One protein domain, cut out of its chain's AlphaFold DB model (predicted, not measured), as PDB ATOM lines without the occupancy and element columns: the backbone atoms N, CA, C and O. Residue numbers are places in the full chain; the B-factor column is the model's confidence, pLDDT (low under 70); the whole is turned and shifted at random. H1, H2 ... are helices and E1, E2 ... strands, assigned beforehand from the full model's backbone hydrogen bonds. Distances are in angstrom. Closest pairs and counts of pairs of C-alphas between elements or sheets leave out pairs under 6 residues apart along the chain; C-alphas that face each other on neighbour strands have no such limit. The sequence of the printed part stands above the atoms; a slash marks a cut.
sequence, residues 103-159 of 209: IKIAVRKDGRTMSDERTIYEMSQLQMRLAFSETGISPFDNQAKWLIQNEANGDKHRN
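Overview. This is residues 103 to 159 of the 209 residues of an uncharacterized protein of Celeribacter halophilus (UniProt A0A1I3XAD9). A two-stranded hairpin, E1 and E2, packs on a longer helix, H2, while a short helix, H1, packs on E1 and meets H2 at a slant. A tail, residues 152 to 159, of which 152 to 154 belong to H2, sticks out from this small body. The printed part has 57 residues with two named strands and then two named helices, in the order E1, E2, H1, H2; the sheet, order E1 - E2, is antiparallel, and the class is mixed, helices and strands. It is compact, with a radius of gyration of the C-alphas of 11.7 A and spans of 32 by 26 by 20 A.

Along the chain. Find C-alpha 103 at (-31.434, 15.512, 24.142); from there strand E1, residues 103 to 109, runs 17.8 A to C-alpha 109. After Asp 110 and Gly 111, look for strand E2, residues 112 to 118, which covers 18.3 A. Helix H1, residues 125 to 131, begins at C-alpha 125, at (-40.570, 6.978, 18.327), and measures 9.9 A. Next, residues 132 to 133 pair with residues 136 to 137, antiparallel, in stretches too short to be named. Helix H2, residues 140 to 154, then runs 20.6 A and ends at C-alpha 154, at (-50.997, 16.358, 7.805).

Arrangement. Begin at the hairpin of E1 and E2, antiparallel neighbours whose directions stand at 146 degrees. Look at N 105 and O 116, 2.8 A apart, and at N 114 and O 107, also 2.8 A apart; both pairs are within hydrogen-bond range. The closest C-alphas of E1 and H1 are those of Ile 105 and Ala 131, 6.0 A apart. From E1 to H2 the closest are those of Ala 106 and Ala 144, at 5.5 A. From E2 to H2 they are those of Thr 113 and Ala 144, at 6.4 A. H1 and H2 only just touch, with 3 pairs of C-alphas within 8 A; H2 does so with residues 143 to 146 alone, and the closest C-alphas are those of Leu 130 and Gln 143, 5.7 A apart. The two helices run opposite ways at a steep tilt of 46 degrees. In H1 and H2 every O i to N i+4 pair is within hydrogen-bond range.

Size, cuts and confidence. The two C-alphas farthest apart are those of Thr 119 and Asn 159, at 33.2 A. Leave out residues 152 to 159, which stand free, and the remaining body spans 26 by 21 by 15 A. The printed part has no cut. The link from E1 to E2 is tight, and those from E2 to H1 and from H1 to H2 are short. The model's mean pLDDT over the printed part is 86.8, but residues 152 to 159 are under 70.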
ATOM      1  N   ILE A 103     -31.434  15.123  25.542       97.19
ATOM      2  CA  ILE A 103     -31.434  15.512  24.142       97.19
ATOM      3  C   ILE A 103     -32.478  16.591  23.944       97.19
ATOM      4  O   ILE A 103     -33.643  16.451  24.327       97.19
ATOM      5  N   LYS A 104     -32.040  17.681  23.322       96.75
ATOM      6  CA  LYS A 104     -32.903  18.798  22.974       96.75
ATOM      7  C   LYS A 104     -33.820  18.401  21.824       96.75
ATOM      8  O   LYS A 104     -33.358  18.068  20.730       96.75
ATOM      9  N   ILE A 105     -35.122  18.483  22.061       96.25
ATOM     10  CA  ILE A 105     -36.149  18.132  21.087       96.25
ATOM     11  C   ILE A 105     -37.082  19.303  20.805       96.25
ATOM     12  O   ILE A 105     -37.374  20.124  21.677       96.25
ATOM     13  N   ALA A 106     -37.586  19.370  19.576       95.19
ATOM     14  CA  ALA A 106     -38.690  20.259  19.244       95.19
ATOM     15  C   ALA A 106     -40.031  19.592  19.576       95.19
ATOM     16  O   ALA A 106     -40.300  18.463  19.164       95.19
ATOM     17  N   VAL A 107     -40.893  20.302  20.302       92.56
ATOM     18  CA  VAL A 107     -42.251  19.857  20.644       92.56
ATOM     19  C   VAL A 107     -43.273  20.919  20.270       92.56
ATOM     20  O   VAL A 107     -42.995  22.119  20.327       92.56
ATOM     21  N   ARG A 108     -44.477  20.489  19.890       88.00
ATOM     22  CA  ARG A 108     -45.599  21.395  19.649       88.00
ATOM     23  C   ARG A 108     -46.449  21.499  20.908       88.00
ATOM     24  O   ARG A 108     -46.926  20.486  21.413       88.00
ATOM     25  N   LYS A 109     -46.654  22.719  21.398       88.19
ATOM     26  CA  LYS A 109     -47.532  23.007  22.533       88.19
ATOM     27  C   LYS A 109     -48.296  24.293  22.250       88.19
ATOM     28  O   LYS A 109     -47.694  25.286  21.853       88.19
ATOM     29  N   ASP A 110     -49.620  24.246  22.376       86.75
ATOM     30  CA  ASP A 110     -50.515  25.395  22.173       86.75
ATOM     31  C   ASP A 110     -50.289  26.131  20.833       86.75
ATOM     32  O   ASP A 110     -50.251  27.358  20.758       86.75
ATOM     33  N   GLY A 111     -50.070  25.370  19.752       83.56
ATOM     34  CA  GLY A 111     -49.835  25.923  18.410       83.56
ATOM     35  C   GLY A 111     -48.478  26.618  18.228       83.56
ATOM     36  O   GLY A 111     -48.269  27.307  17.226       83.56
ATOM     37  N   ARG A 112     -47.541  26.442  19.166       88.81
ATOM     38  CA  ARG A 112     -46.167  26.955  19.091       88.81
ATOM     39  C   ARG A 112     -45.160  25.817  19.165       88.81
ATOM     40  O   ARG A 112     -45.406  24.790  19.791       88.81
ATOM     41  N   THR A 113     -44.020  25.997  18.500       91.88
ATOM     42  CA  THR A 113     -42.902  25.055  18.584       91.88
ATOM     43  C   THR A 113     -41.995  25.515  19.711       91.88
ATOM     44  O   THR A 113     -41.520  26.648  19.699       91.88
ATOM     45  N   MET A 114     -41.797  24.651  20.696       93.31
ATOM     46  CA  MET A 114     -40.977  24.904  21.872       93.31
ATOM     47  C   MET A 114     -39.836  23.897  21.929       93.31
ATOM     48  O   MET A 114     -39.928  22.808  21.362       93.31
ATOM     49  N   SER A 115     -38.765  24.277  22.617       94.19
ATOM     50  CA  SER A 115     -37.705  23.350  22.988       94.19
ATOM     51  C   SER A 115     -38.080  22.624  24.271       94.19
ATOM     52  O   SER A 115     -38.559  23.251  25.213       94.19
ATOM     53  N   ASP A 116     -37.806  21.331  24.303       95.56
ATOM     54  CA  ASP A 116     -37.868  20.473  25.485       95.56
ATOM     55  C   ASP A 116     -36.571  19.648  25.549       95.56
ATOM     56  O   ASP A 116     -35.851  19.555  24.552       95.56
ATOM     57  N   GLU A 117     -36.249  19.077  26.702       97.00
ATOM     58  CA  GLU A 117     -35.076  18.220  26.890       97.00
ATOM     59  C   GLU A 117     -35.509  16.902  27.513       97.00
ATOM     60  O   GLU A 117     -36.120  16.885  28.579       97.00
ATOM     61  N   ARG A 118     -35.198  15.793  26.841       97.25
ATOM     62  CA  ARG A 118     -35.621  14.456  27.269       97.25
ATOM     63  C   ARG A 118     -34.495  13.456  27.164       97.25
ATOM     64  O   ARG A 118     -33.657  13.556  26.272       97.25
ATOM     65  N   THR A 119     -34.509  12.476  28.052       98.00
ATOM     66  CA  THR A 119     -33.698  11.269  27.884       98.00
ATOM     67  C   THR A 119     -34.300  10.390  26.787       98.00
ATOM     68  O   THR A 119     -35.498  10.473  26.495       98.00
ATOM     69  N   ILE A 120     -33.499   9.497  26.203       97.50
ATOM     70  CA  ILE A 120     -33.987   8.576  25.165       97.50
ATOM     71  C   ILE A 120     -35.144   7.683  25.655       97.50
ATOM     72  O   ILE A 120     -36.028   7.330  24.874       97.50
ATOM     73  N   TYR A 121     -35.189   7.390  26.960       97.31
ATOM     74  CA  TYR A 121     -36.234   6.602  27.620       97.31
ATOM     75  C   TYR A 121     -37.601   7.306  27.666       97.31
ATOM     76  O   TYR A 121     -38.638   6.649  27.724       97.31
ATOM     77  N   GLU A 122     -37.615   8.640  27.623       96.94
ATOM     78  CA  GLU A 122     -38.823   9.476  27.719       96.94
ATOM     79  C   GLU A 122     -39.342   9.929  26.343       96.94
ATOM     80  O   GLU A 122     -40.354  10.639  26.236       96.94
ATOM     81  N   MET A 123     -38.627   9.567  25.278       96.25
ATOM     82  CA  MET A 123     -38.935   9.967  23.914       96.25
ATOM     83  C   MET A 123     -39.862   8.957  23.237       96.25
ATOM     84  O   MET A 123     -39.659   7.747  23.261       96.25
ATOM     85  N   SER A 124     -40.883   9.466  22.555       94.38
ATOM     86  CA  SER A 124     -41.660   8.685  21.592       94.38
ATOM     87  C   SER A 124     -40.832   8.369  20.342       94.38
ATOM     88  O   SER A 124     -39.893   9.087  19.998       94.38
ATOM     89  N   GLN A 125     -41.232   7.345  19.586       92.38
ATOM     90  CA  GLN A 125     -40.570   6.978  18.327       92.38
ATOM     91  C   GLN A 125     -40.495   8.148  17.327       92.38
ATOM     92  O   GLN A 125     -39.500   8.304  16.622       92.38
ATOM     93  N   LEU A 126     -41.532   8.994  17.268       91.00
ATOM     94  CA  LEU A 126     -41.530  10.180  16.411       91.00
ATOM     95  C   LEU A 126     -40.479  11.202  16.864       91.00
ATOM     96  O   LEU A 126     -39.775  11.752  16.022       91.00
ATOM     97  N   GLN A 127     -40.369  11.434  18.175       94.56
ATOM     98  CA  GLN A 127     -39.361  12.332  18.741       94.56
ATOM     99  C   GLN A 127     -37.948  11.796  18.507       94.56
ATOM    100  O   GLN A 127     -37.086  12.576  18.127       94.56
ATOM    101  N   MET A 128     -37.717  10.484  18.643       95.31
ATOM    102  CA  MET A 128     -36.423   9.877  18.300       95.31
ATOM    103  C   MET A 128     -36.078  10.100  16.827       95.31
ATOM    104  O   MET A 128     -35.013  10.618  16.521       95.31
ATOM    105  N   ARG A 129     -37.007   9.816  15.907       92.00
ATOM    106  CA  ARG A 129     -36.781  10.029  14.468       92.00
ATOM    107  C   ARG A 129     -36.491  11.492  14.109       92.00
ATOM    108  O   ARG A 129     -35.865  11.762  13.094       92.00
ATOM    109  N   LEU A 130     -37.003  12.437  14.894       92.44
ATOM    110  CA  LEU A 130     -36.722  13.860  14.723       92.44
ATOM    111  C   LEU A 130     -35.352  14.240  15.279       92.44
ATOM    112  O   LEU A 130     -34.595  14.955  14.624       92.44
ATOM    113  N   ALA A 131     -35.064  13.781  16.492       95.44
ATOM    114  CA  ALA A 131     -33.874  14.144  17.238       95.44
ATOM    115  C   ALA A 131     -32.607  13.483  16.697       95.44
ATOM    116  O   ALA A 131     -31.544  14.083  16.784       95.44
ATOM    117  N   PHE A 132     -32.711  12.286  16.122       95.38
ATOM    118  CA  PHE A 132     -31.578  11.531  15.604       95.38
ATOM    119  C   PHE A 132     -31.608  11.468  14.079       95.38
ATOM    120  O   PHE A 132     -32.639  11.194  13.468       95.38
ATOM    121  N   SER A 133     -30.454  11.715  13.472       89.62
ATOM    122  CA  SER A 133     -30.201  11.600  12.039       89.62
ATOM    123  C   SER A 133     -29.008  10.678  11.799       89.62
ATOM    124  O   SER A 133     -28.238  10.408  12.718       89.62
ATOM    125  N   GLU A 134     -28.804  10.257  10.551       85.88
ATOM    126  CA  GLU A 134     -27.623   9.471  10.157       85.88
ATOM    127  C   GLU A 134     -26.298  10.182  10.476       85.88
ATOM    128  O   GLU A 134     -25.277   9.534  10.656       85.88
ATOM    129  N   THR A 135     -26.312  11.516  10.558       86.56
ATOM    130  CA  THR A 135     -25.116  12.339  10.781       86.56
ATOM    131  C   THR A 135     -24.914  12.775  12.231       86.56
ATOM    132  O   THR A 135     -23.953  13.486  12.512       86.56
ATOM    133  N   GLY A 136     -25.834  12.446  13.143       92.31
ATOM    134  CA  GLY A 136     -25.790  12.977  14.506       92.31
ATOM    135  C   GLY A 136     -27.145  13.356  15.091       92.31
ATOM    136  O   GLY A 136     -28.206  13.105  14.510       92.31
ATOM    137  N   ILE A 137     -27.100  14.041  16.235       94.62
ATOM    138  CA  ILE A 137     -28.275  14.668  16.844       94.62
ATOM    139  C   ILE A 137     -28.682  15.891  16.007       94.62
ATOM    140  O   ILE A 137     -27.923  16.848  15.846       94.62
ATOM    141  N   SER A 138     -29.898  15.863  15.474       94.31
ATOM    142  CA  SER A 138     -30.471  16.923  14.649       94.31
ATOM    143  C   SER A 138     -30.569  18.244  15.423       94.31
ATOM    144  O   SER A 138     -31.177  18.280  16.497       94.31
ATOM    145  N   PRO A 139     -30.099  19.369  14.862       94.19
ATOM    146  CA  PRO A 139     -30.296  20.683  15.465       94.19
ATOM    147  C   PRO A 139     -31.779  21.028  15.649       94.19
ATOM    148  O   PRO A 139     -32.609  20.714  14.790       94.19
ATOM    149  N   PHE A 140     -32.104  21.743  16.729       93.12
ATOM    150  CA  PHE A 140     -33.478  22.142  17.069       93.12
ATOM    151  C   PHE A 140     -34.223  22.803  15.896       93.12
ATOM    152  O   PHE A 140     -35.366  22.444  15.619       93.12
ATOM    153  N   ASP A 141     -33.576  23.712  15.164       92.88
ATOM    154  CA  ASP A 141     -34.205  24.426  14.046       92.88
ATOM    155  C   ASP A 141     -34.636  23.486  12.914       92.88
ATOM    156  O   ASP A 141     -35.672  23.700  12.281       92.88
ATOM    157  N   ASN A 142     -33.876  22.414  12.672       93.50
ATOM    158  CA  ASN A 142     -34.218  21.413  11.665       93.50
ATOM    159  C   ASN A 142     -35.415  20.574  12.120       93.50
ATOM    160  O   ASN A 142     -36.346  20.356  11.341       93.50
ATOM    161  N   GLN A 143     -35.444  20.185  13.398       94.25
ATOM    162  CA  GLN A 143     -36.587  19.489  13.990       94.25
ATOM    163  C   GLN A 143     -37.859  20.356  13.942       94.25
ATOM    164  O   GLN A 143     -38.930  19.891  13.549       94.25
ATOM    165  N   ALA A 144     -37.738  21.643  14.284       92.62
ATOM    166  CA  ALA A 144     -38.837  22.602  14.278       92.62
ATOM    167  C   ALA A 144     -39.407  22.823  12.869       92.62
ATOM    168  O   ALA A 144     -40.627  22.797  12.688       92.62
ATOM    169  N   LYS A 145     -38.538  22.987  11.861       91.25
ATOM    170  CA  LYS A 145     -38.946  23.084  10.449       91.25
ATOM    171  C   LYS A 145     -39.702  21.839  10.001       91.25
ATOM    172  O   LYS A 145     -40.757  21.966   9.382       91.25
ATOM    173  N   TRP A 146     -39.197  20.653  10.346       90.00
ATOM    174  CA  TRP A 146     -39.846  19.390   9.999       90.00
ATOM    175  C   TRP A 146     -41.251  19.283  10.604       90.00
ATOM    176  O   TRP A 146     -42.184  18.876   9.909       90.00
ATOM    177  N   LEU A 147     -41.428  19.686  11.868       89.12
ATOM    178  CA  LEU A 147     -42.735  19.682  12.536       89.12
ATOM    179  C   LEU A 147     -43.734  20.618  11.849       89.12
ATOM    180  O   LEU A 147     -44.855  20.205  11.565       89.12
ATOM    181  N   ILE A 148     -43.314  21.843  11.522       87.38
ATOM    182  CA  ILE A 148     -44.167  22.830  10.841       87.38
ATOM    183  C   ILE A 148     -44.589  22.318   9.455       87.38
ATOM    184  O   ILE A 148     -45.756  22.421   9.077       87.38
ATOM    185  N   GLN A 149     -43.655  21.735   8.696       85.50
ATOM    186  CA  GLN A 149     -43.939  21.192   7.365       85.50
ATOM    187  C   GLN A 149     -44.886  19.988   7.417       85.50
ATOM    188  O   GLN A 149     -45.777  19.873   6.575       85.50
ATOM    189  N   ASN A 150     -44.724  19.094   8.395       80.62
ATOM    190  CA  ASN A 150     -45.592  17.925   8.519       80.62
ATOM    191  C   ASN A 150     -46.979  18.261   9.070       80.62
ATOM    192  O   ASN A 150     -47.930  17.614   8.651       80.62
ATOM    193  N   GLU A 151     -47.141  19.282   9.914       75.00
ATOM    194  CA  GLU A 151     -48.477  19.794  10.263       75.00
ATOM    195  C   GLU A 151     -49.194  20.354   9.030       75.00
ATOM    196  O   GLU A 151     -50.332  19.980   8.752       75.00
ATOM    197  N   ALA A 152     -48.505  21.179   8.231       62.34
ATOM    198  CA  ALA A 152     -49.074  21.759   7.013       62.34
ATOM    199  C   ALA A 152     -49.489  20.698   5.970       62.34
ATOM    200  O   ALA A 152     -50.399  20.925   5.169       62.34
ATOM    201  N   ASN A 153     -48.832  19.535   5.986       61.62
ATOM    202  CA  ASN A 153     -49.128  18.411   5.098       61.62
ATOM    203  C   ASN A 153     -50.053  17.353   5.728       61.62
ATOM    204  O   ASN A 153     -50.691  16.594   4.996       61.62
ATOM    205  N   GLY A 154     -50.173  17.313   7.058       54.69
ATOM    206  CA  GLY A 154     -50.997  16.358   7.805       54.69
ATOM    207  C   GLY A 154     -52.491  16.503   7.522       54.69
ATOM    208  O   GLY A 154     -53.206  15.503   7.485       54.69
ATOM    209  N   ASP A 155     -52.953  17.715   7.198       48.62
ATOM    210  CA  ASP A 155     -54.326  17.932   6.726       48.62
ATOM    211  C   ASP A 155     -54.536  17.535   5.255       48.62
ATOM    212  O   ASP A 155     -55.651  17.187   4.863       48.62
ATOM    213  N   LYS A 156     -53.476  17.508   4.433       48.66
ATOM    214  CA  LYS A 156     -53.574  17.129   3.011       48.66
ATOM    215  C   LYS A 156     -53.587  15.616   2.782       48.66
ATOM    216  O   LYS A 156     -54.053  15.170   1.738       48.66
ATOM    217  N   HIS A 157     -53.134  14.828   3.757       47.66
ATOM    218  CA  HIS A 157     -53.154  13.362   3.721       47.66
ATOM    219  C   HIS A 157     -54.227  12.740   4.624       47.66
ATOM    220  O   HIS A 157     -54.083  11.591   5.047       47.66
ATOM    221  N   ARG A 158     -55.335  13.447   4.899       51.19
ATOM    222  CA  ARG A 158     -56.529  12.809   5.473       51.19
ATOM    223  C   ARG A 158     -57.001  11.686   4.551       51.19
ATOM    224  O   ARG A 158     -57.673  11.946   3.562       51.19
ATOM    225  N   ASN A 159     -56.620  10.458   4.908       56.25
ATOM    226  CA  ASN A 159     -57.217   9.179   4.538       56.25
ATOM    227  C   ASN A 159     -58.041   9.222   3.249       56.25
ATOM    228  O   ASN A 159     -59.264   9.103   3.305       56.25
TER     229      ASN A 159